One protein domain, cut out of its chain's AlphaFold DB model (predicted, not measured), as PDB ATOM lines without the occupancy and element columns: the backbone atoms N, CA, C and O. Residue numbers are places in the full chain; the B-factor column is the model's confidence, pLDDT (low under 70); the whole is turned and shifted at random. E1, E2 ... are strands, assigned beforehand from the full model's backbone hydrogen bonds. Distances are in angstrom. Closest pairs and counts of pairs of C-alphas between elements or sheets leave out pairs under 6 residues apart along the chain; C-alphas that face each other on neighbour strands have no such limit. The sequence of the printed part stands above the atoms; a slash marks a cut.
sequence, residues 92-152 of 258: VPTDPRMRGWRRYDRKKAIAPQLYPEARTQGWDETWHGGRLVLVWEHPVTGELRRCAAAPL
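What this domain is: This is residues 92 to 152 of the 258 residues of an uncharacterized protein of [Mycobacterium] chelonae subsp. gwanakae (UniProt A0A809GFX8). Little regular structure: one hairpin of two strands, with a long stretch, residues 92 to 132, looping round it and tied to it by two short antiparallel pairings. The printed part has 61 residues, with no named helix and two named strands, E1 then E2, an antiparallel sheet; the class is all strand, though the strands hold only 13 residues. It is compact, with a radius of gyration of the C-alphas of 11.3 A and spans of 32 by 23 by 14 A.

How they stand to each other: Residues 92 to 93 pair with residues 149 to 150 of E2, residues 144 to 151, which bends by 60 degrees at residue 148. Residues 102 to 103 pair with residues 136 to 137 of E1, residues 133 to 137. E1 and E2 form a hairpin, antiparallel at 124 degrees between directions; the C-alphas of Val 133 and Ala 148 face each other at 4.1 A. N 136 and O 145, 2.8 A, are within hydrogen-bond range.

Where its parts are: E1 begins at C-alpha 133 (114.376, 90.973, 150.234). E2, 19.9 A long, ends at C-alpha 151 (112.537, 95.046, 161.245).

The domain as a whole: The C-alphas of Gln 113 and Gly 129 are farthest apart, 31.9 A. The printed part has no cut; the E1 to E2 link is short. Residues 120 to 130 have pLDDT under 70.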
ATOM      1  N   VAL A  92     113.796  90.128 160.510       91.62
ATOM      2  CA  VAL A  92     113.083  88.844 160.495       91.62
ATOM      3  C   VAL A  92     112.338  88.654 159.174       91.62
ATOM      4  O   VAL A  92     111.944  89.642 158.544       91.62
ATOM      5  N   PRO A  93     112.133  87.406 158.719       92.31
ATOM      6  CA  PRO A  93     111.345  87.156 157.523       92.31
ATOM      7  C   PRO A  93     109.884  87.532 157.781       92.31
ATOM      8  O   PRO A  93     109.321  87.220 158.831       92.31
ATOM      9  N   THR A  94     109.248  88.178 156.806       89.81
ATOM     10  CA  THR A  94     107.825  88.540 156.894       89.81
ATOM     11  C   THR A  94     106.898  87.330 156.806       89.81
ATOM     12  O   THR A  94     105.756  87.408 157.252       89.81
ATOM     13  N   ASP A  95     107.358  86.221 156.218       90.81
ATOM     14  CA  ASP A  95     106.580  84.984 156.142       90.81
ATOM     15  C   ASP A  95     106.555  84.284 157.518       90.81
ATOM     16  O   ASP A  95     107.611  83.877 158.020       90.81
ATOM     17  N   PRO A  96     105.373  84.080 158.137       88.50
ATOM     18  CA  PRO A  96     105.258  83.417 159.434       88.50
ATOM     19  C   PRO A  96     105.771  81.969 159.433       88.50
ATOM     20  O   PRO A  96     106.220  81.491 160.472       88.50
ATOM     21  N   ARG A  97     105.753  81.274 158.287       92.19
ATOM     22  CA  ARG A  97     106.283  79.904 158.147       92.19
ATOM     23  C   ARG A  97     107.805  79.861 158.217       92.19
ATOM     24  O   ARG A  97     108.381  78.807 158.473       92.19
ATOM     25  N   MET A  98     108.444  81.003 157.983       92.81
ATOM     26  CA  MET A  98     109.889  81.168 158.044       92.81
ATOM     27  C   MET A  98     110.355  81.750 159.384       92.81
ATOM     28  O   MET A  98     111.528  82.082 159.543       92.81
ATOM     29  N   ARG A  99     109.472  81.854 160.386       86.69
ATOM     30  CA  ARG A  99     109.889  82.224 161.744       86.69
ATOM     31  C   ARG A  99     110.933  81.237 162.267       86.69
ATOM     32  O   ARG A  99     110.770  80.027 162.153       86.69
ATOM     33  N   GLY A 100     112.013  81.769 162.835       89.06
ATOM     34  CA  GLY A 100     113.157  80.981 163.305       89.06
ATOM     35  C   GLY A 100     114.177  80.623 162.218       89.06
ATOM     36  O   GLY A 100     115.212  80.037 162.532       89.06
ATOM     37  N   TRP A 101     113.935  80.992 160.956       94.62
ATOM     38  CA  TRP A 101     114.971  80.928 159.928       94.62
ATOM     39  C   TRP A 101     115.997  82.026 160.178       94.62
ATOM     40  O   TRP A 101     115.659  83.132 160.604       94.62
ATOM     41  N   ARG A 102     117.262  81.730 159.888       93.12
ATOM     42  CA  ARG A 102     118.360  82.685 160.060       93.12
ATOM     43  C   ARG A 102     118.703  83.337 158.732       93.12
ATOM     44  O   ARG A 102     118.533  82.732 157.673       93.12
ATOM     45  N   ARG A 103     119.218  84.563 158.770       93.38
ATOM     46  CA  ARG A 103     119.753  85.209 157.567       93.38
ATOM     47  C   ARG A 103     120.891  84.355 157.006       93.38
ATOM     48  O   ARG A 103     121.799  83.984 157.750       93.38
ATOM     49  N   TYR A 104     120.845  84.061 155.708       92.94
ATOM     50  CA  TYR A 104     121.893  83.288 155.052       92.94
ATOM     51  C   TYR A 104     123.213  84.063 155.090       92.94
ATOM     52  O   TYR A 104     123.321  85.182 154.582       92.94
ATOM     53  N   ASP A 105     124.219  83.441 155.691       91.62
ATOM     54  CA  ASP A 105     125.605  83.885 155.682       91.62
ATOM     55  C   ASP A 105     126.444  82.742 155.121       91.62
ATOM     56  O   ASP A 105     126.554  81.682 155.735       91.62
ATOM     57  N   ARG A 106     127.066  82.966 153.959       89.44
ATOM     58  CA  ARG A 106     127.877  81.955 153.267       89.44
ATOM     59  C   ARG A 106     128.974  81.368 154.160       89.44
ATOM     60  O   ARG A 106     129.339  80.213 153.978       89.44
ATOM     61  N   LYS A 107     129.495  82.134 155.127       92.44
ATOM     62  CA  LYS A 107     130.541  81.663 156.052       92.44
ATOM     63  C   LYS A 107     130.011  80.719 157.134       92.44
ATOM     64  O   LYS A 107     130.796  79.971 157.706       92.44
ATOM     65  N   LYS A 108     128.712  80.781 157.439       91.12
ATOM     66  CA  LYS A 108     128.056  80.034 158.529       91.12
ATOM     67  C   LYS A 108     126.985  79.055 158.040       91.12
ATOM     68  O   LYS A 108     126.351  78.392 158.862       91.12
ATOM     69  N   ALA A 109     126.761  78.999 156.731       91.00
ATOM     70  CA  ALA A 109     125.784  78.131 156.101       91.00
ATOM     71  C   ALA A 109     126.093  76.651 156.350       91.00
ATOM     72  O   ALA A 109     127.253  76.256 156.450       91.00
ATOM     73  N   ILE A 110     125.047  75.832 156.408       91.81
ATOM     74  CA  ILE A 110     125.134  74.380 156.596       91.81
ATOM     75  C   ILE A 110     125.774  73.732 155.367       91.81
ATOM     76  O   ILE A 110     126.620  72.851 155.489       91.81
ATOM     77  N   ALA A 111     125.400  74.199 154.175       88.88
ATOM     78  CA  ALA A 111     125.881  73.659 152.909       88.88
ATOM     79  C   ALA A 111     126.142  74.777 151.879       88.88
ATOM     80  O   ALA A 111     125.437  74.875 150.874       88.88
ATOM     81  N   PRO A 112     127.169  75.626 152.083       87.69
ATOM     82  CA  PRO A 112     127.465  76.744 151.178       87.69
ATOM     83  C   PRO A 112     127.827  76.282 149.760       87.69
ATOM     84  O   PRO A 112     127.647  77.030 148.801       87.69
ATOM     85  N   GLN A 113     128.317  75.045 149.631       88.88
ATOM     86  CA  GLN A 113     128.701  74.425 148.361       88.88
ATOM     87  C   GLN A 113     127.498  74.223 147.425       88.88
ATOM     88  O   GLN A 113     127.662  74.263 146.211       88.88
ATOM     89  N   LEU A 114     126.299  73.994 147.982       86.81
ATOM     90  CA  LEU A 114     125.075  73.745 147.208       86.81
ATOM     91  C   LEU A 114     124.521  75.023 146.570       86.81
ATOM     92  O   LEU A 114     123.740  74.956 145.626       86.81
ATOM     93  N   TYR A 115     124.936  76.187 147.075       85.75
ATOM     94  CA  TYR A 115     124.406  77.485 146.670       85.75
ATOM     95  C   TYR A 115     125.532  78.495 146.391       85.75
ATOM     96  O   TYR A 115     125.593  79.554 147.030       85.75
ATOM     97  N   PRO A 116     126.435  78.206 145.434       79.06
ATOM     98  CA  PRO A 116     127.588  79.061 145.151       79.06
ATOM     99  C   PRO A 116     127.179  80.451 144.639       79.06
ATOM    100  O   PRO A 116     127.895  81.426 144.867       79.06
ATOM    101  N   GLU A 117     126.007  80.545 144.004       81.69
ATOM    102  CA  GLU A 117     125.468  81.761 143.384       81.69
ATOM    103  C   GLU A 117     124.366  82.444 144.204       81.69
ATOM    104  O   GLU A 117     123.740  83.398 143.732       81.69
ATOM    105  N   ALA A 118     124.102  81.995 145.438       80.06
ATOM    106  CA  ALA A 118     123.128  82.653 146.303       80.06
ATOM    107  C   ALA A 118     123.607  84.070 146.656       80.06
ATOM    108  O   ALA A 118     124.354  84.285 147.614       80.06
ATOM    109  N   ARG A 119     123.171  85.052 145.861       74.31
ATOM    110  CA  ARG A 119     123.407  86.475 146.112       74.31
ATOM    111  C   ARG A 119     122.731  86.859 147.428       74.31
ATOM    112  O   ARG A 119     121.510  86.940 147.510       74.31
ATOM    113  N   THR A 120     123.545  87.087 148.455       67.81
ATOM    114  CA  THR A 120     123.138  87.539 149.800       67.81
ATOM    115  C   THR A 120     122.738  89.012 149.841       67.81
ATOM    116  O   THR A 120     122.082  89.449 150.786       67.81
ATOM    117  N   GLN A 121     123.156  89.775 148.832       59.19
ATOM    118  CA  GLN A 121     122.857  91.187 148.661       59.19
ATOM    119  C   GLN A 121     122.141  91.374 147.331       59.19
ATOM    120  O   GLN A 121     122.739  91.290 146.260       59.19
ATOM    121  N   GLY A 122     120.843  91.612 147.422       54.09
ATOM    122  CA  GLY A 122     120.040  92.114 146.329       54.09
ATOM    123  C   GLY A 122     118.971  92.995 146.935       54.09
ATOM    124  O   GLY A 122     118.075  92.494 147.608       54.09
ATOM    125  N   TRP A 123     119.078  94.304 146.723       53.38
ATOM    126  CA  TRP A 123     117.876  95.120 146.674       53.38
ATOM    127  C   TRP A 123     117.128  94.635 145.442       53.38
ATOM    128  O   TRP A 123     117.466  94.995 144.319       53.38
ATOM    129  N   ASP A 124     116.229  93.680 145.645       52.06
ATOM    130  CA  ASP A 124     115.396  93.202 144.562       52.06
ATOM    131  C   ASP A 124     114.259  94.207 144.379       52.06
ATOM    132  O   ASP A 124     113.182  94.070 144.956       52.06
ATOM    133  N   GLU A 125     114.532  95.265 143.612       51.25
ATOM    134  CA  GLU A 125     113.545  96.296 143.271       51.25
ATOM    135  C   GLU A 125     112.308  95.696 142.580       51.25
ATOM    136  O   GLU A 125     111.241  96.311 142.578       51.25
ATOM    137  N   THR A 126     112.425  94.480 142.029       54.59
ATOM    138  CA  THR A 126     111.344  93.817 141.296       54.59
ATOM    139  C   THR A 126     110.339  93.087 142.190       54.59
ATOM    140  O   THR A 126     109.207  92.863 141.758       54.59
ATOM    141  N   TRP A 127     110.681  92.770 143.446       48.84
ATOM    142  CA  TRP A 127     109.797  92.034 144.360       48.84
ATOM    143  C   TRP A 127     109.199  92.940 145.453       48.84
ATOM    144  O   TRP A 127     109.773  93.169 146.512       48.84
ATOM    145  N   HIS A 128     107.966  93.393 145.199       50.28
ATOM    146  CA  HIS A 128     107.003  93.923 146.180       50.28
ATOM    147  C   HIS A 128     107.343  95.259 146.873       50.28
ATOM    148  O   HIS A 128     107.540  95.321 148.087       50.28
ATOM    149  N   GLY A 129     107.270  96.363 146.125       61.00
ATOM    150  CA  GLY A 129     106.954  97.676 146.710       61.00
ATOM    151  C   GLY A 129     108.027  98.269 147.629       61.00
ATOM    152  O   GLY A 129     107.688  98.853 148.655       61.00
ATOM    153  N   GLY A 130     109.308  98.108 147.278       69.12
ATOM    154  CA  GLY A 130     110.424  98.752 147.986       69.12
ATOM    155  C   GLY A 130     110.844  98.073 149.294       69.12
ATOM    156  O   GLY A 130     111.471  98.710 150.139       69.12
ATOM    157  N   ARG A 131     110.499  96.797 149.496       71.88
ATOM    158  CA  ARG A 131     110.913  96.031 150.681       71.88
ATOM    159  C   ARG A 131     112.268  95.358 150.470       71.88
ATOM    160  O   ARG A 131     112.559  94.840 149.398       71.88
ATOM    161  N   LEU A 132     113.082  95.312 151.525       82.94
ATOM    162  CA  LEU A 132     114.365  94.612 151.513       82.94
ATOM    163  C   LEU A 132     114.127  93.096 151.466       82.94
ATOM    164  O   LEU A 132     113.667  92.518 152.447       82.94
ATOM    165  N   VAL A 133     114.450  92.437 150.354       86.12
ATOM    166  CA  VAL A 133     114.376  90.973 150.234       86.12
ATOM    167  C   VAL A 133     115.725  90.364 150.595       86.12
ATOM    168  O   VAL A 133     116.755  90.720 150.030       86.12
ATOM    169  N   LEU A 134     115.723  89.430 151.544       89.62
ATOM    170  CA  LEU A 134     116.920  88.714 151.974       89.62
ATOM    171  C   LEU A 134     116.796  87.221 151.672       89.62
ATOM    172  O   LEU A 134     115.701  86.679 151.507       89.62
ATOM    173  N   VAL A 135     117.949  86.556 151.615       92.25
ATOM    174  CA  VAL A 135     118.032  85.094 151.588       92.25
ATOM    175  C   VAL A 135     118.070  84.587 153.026       92.25
ATOM    176  O   VAL A 135     118.883  85.040 153.837       92.25
ATOM    177  N   TRP A 136     117.199  83.637 153.327       94.00
ATOM    178  CA  TRP A 136     117.048  82.992 154.623       94.00
ATOM    179  C   TRP A 136     117.404  81.517 154.505       94.00
ATOM    180  O   TRP A 136     117.122  80.898 153.482       94.00
ATOM    181  N   GLU A 137     117.992  80.967 155.559       95.81
ATOM    182  CA  GLU A 137     118.390  79.569 155.666       95.81
ATOM    183  C   GLU A 137     117.631  78.891 156.810       95.81
ATOM    184  O   GLU A 137     117.592  79.396 157.939       95.81
ATOM    185  N   HIS A 138     117.056  77.721 156.530       95.81
ATOM    186  CA  HIS A 138     116.463  76.879 157.561       95.81
ATOM    187  C   HIS A 138     117.569  76.242 158.424       95.81
ATOM    188  O   HIS A 138     118.444  75.556 157.885       95.81
ATOM    189  N   PRO A 139     117.538  76.393 159.762       92.94
ATOM    190  CA  PRO A 139     118.660  76.027 160.633       92.94
ATOM    191  C   PRO A 139     118.917  74.518 160.742       92.94
ATOM    192  O   PRO A 139     119.970  74.125 161.234       92.94
ATOM    193  N   VAL A 140     117.972  73.676 160.313       93.50
ATOM    194  CA  VAL A 140     118.108  72.209 160.372       93.50
ATOM    195  C   VAL A 140     118.375  71.602 158.996       93.50
ATOM    196  O   VAL A 140     119.125  70.641 158.886       93.50
ATOM    197  N   THR A 141     117.765  72.144 157.941       95.25
ATOM    198  CA  THR A 141     117.770  71.513 156.607       95.25
ATOM    199  C   THR A 141     118.731  72.191 155.638       95.25
ATOM    200  O   THR A 141     119.051  71.610 154.608       95.25
ATOM    201  N   GLY A 142     119.182  73.417 155.927       93.44
ATOM    202  CA  GLY A 142     119.990  74.207 154.995       93.44
ATOM    203  C   GLY A 142     119.219  74.672 153.756       93.44
ATOM    204  O   GLY A 142     119.826  75.130 152.791       93.44
ATOM    205  N   GLU A 143     117.889  74.542 153.755       94.81
ATOM    206  CA  GLU A 143     117.042  75.049 152.678       94.81
ATOM    207  C   GLU A 143     117.152  76.577 152.609       94.81
ATOM    208  O   GLU A 143     117.050  77.250 153.639       94.81
ATOM    209  N   LEU A 144     117.344  77.118 151.400       93.50
ATOM    210  CA  LEU A 144     117.387  78.558 151.167       93.50
ATOM    211  C   LEU A 144     116.085  79.065 150.559       93.50
ATOM    212  O   LEU A 144     115.580  78.510 149.584       93.50
ATOM    213  N   ARG A 145     115.577  80.180 151.086       93.00
ATOM    214  CA  ARG A 145     114.406  80.878 150.539       93.00
ATOM    215  C   ARG A 145     114.614  82.383 150.534       93.00
ATOM    216  O   ARG A 145     115.243  82.936 151.433       93.00
ATOM    217  N   ARG A 146     114.059  83.057 149.527       90.44
ATOM    218  CA  ARG A 146     113.997  84.523 149.484       90.44
ATOM    219  C   ARG A 146     112.700  84.988 150.125       90.44
ATOM    220  O   ARG A 146     111.632  84.506 149.769       90.44
ATOM    221  N   CYS A 147     112.802  85.909 151.072       89.75
ATOM    222  CA  CYS A 147     111.643  86.491 151.736       89.75
ATOM    223  C   CYS A 147     111.934  87.952 152.077       89.75
ATOM    224  O   CYS A 147     113.076  88.304 152.397       89.75
ATOM    225  N   ALA A 148     110.900  88.792 152.017       89.44
ATOM    226  CA  ALA A 148     110.998  90.160 152.497       89.44
ATOM    227  C   ALA A 148     111.379  90.163 153.984       89.44
ATOM    228  O   ALA A 148     110.909  89.345 154.777       89.44
ATOM    229  N   ALA A 149     112.279  91.067 154.339       88.75
ATOM    230  CA  ALA A 149     112.709  91.309 155.696       88.75
ATOM    231  C   ALA A 149     111.886  92.460 156.274       88.75
ATOM    232  O   ALA A 149     111.744  93.512 155.648       88.75
ATOM    233  N   ALA A 150     111.367  92.261 157.478       87.38
ATOM    234  CA  ALA A 150     110.837  93.331 158.302       87.38
ATOM    235  C   ALA A 150     111.785  93.560 159.482       87.38
ATOM    236  O   ALA A 150     112.360  92.592 159.991       87.38
ATOM    237  N   PRO A 151     111.963  94.813 159.934       85.00
ATOM    238  CA  PRO A 151     112.537  95.046 161.245       85.00
ATOM    239  C   PRO A 151     111.628  94.371 162.270       85.00
ATOM    240  O   PRO A 151     110.425  94.630 162.320       85.00
ATOM    241  N   LEU A 152     112.200  93.467 163.056       80.19
ATOM    242  CA  LEU A 152     111.576  93.026 164.284       80.19
ATOM    243  C   LEU A 152     111.535  94.262 165.169       80.19
ATOM    244  O   LEU A 152     112.582  94.765 165.590       80.19
TER     245      LEU A 152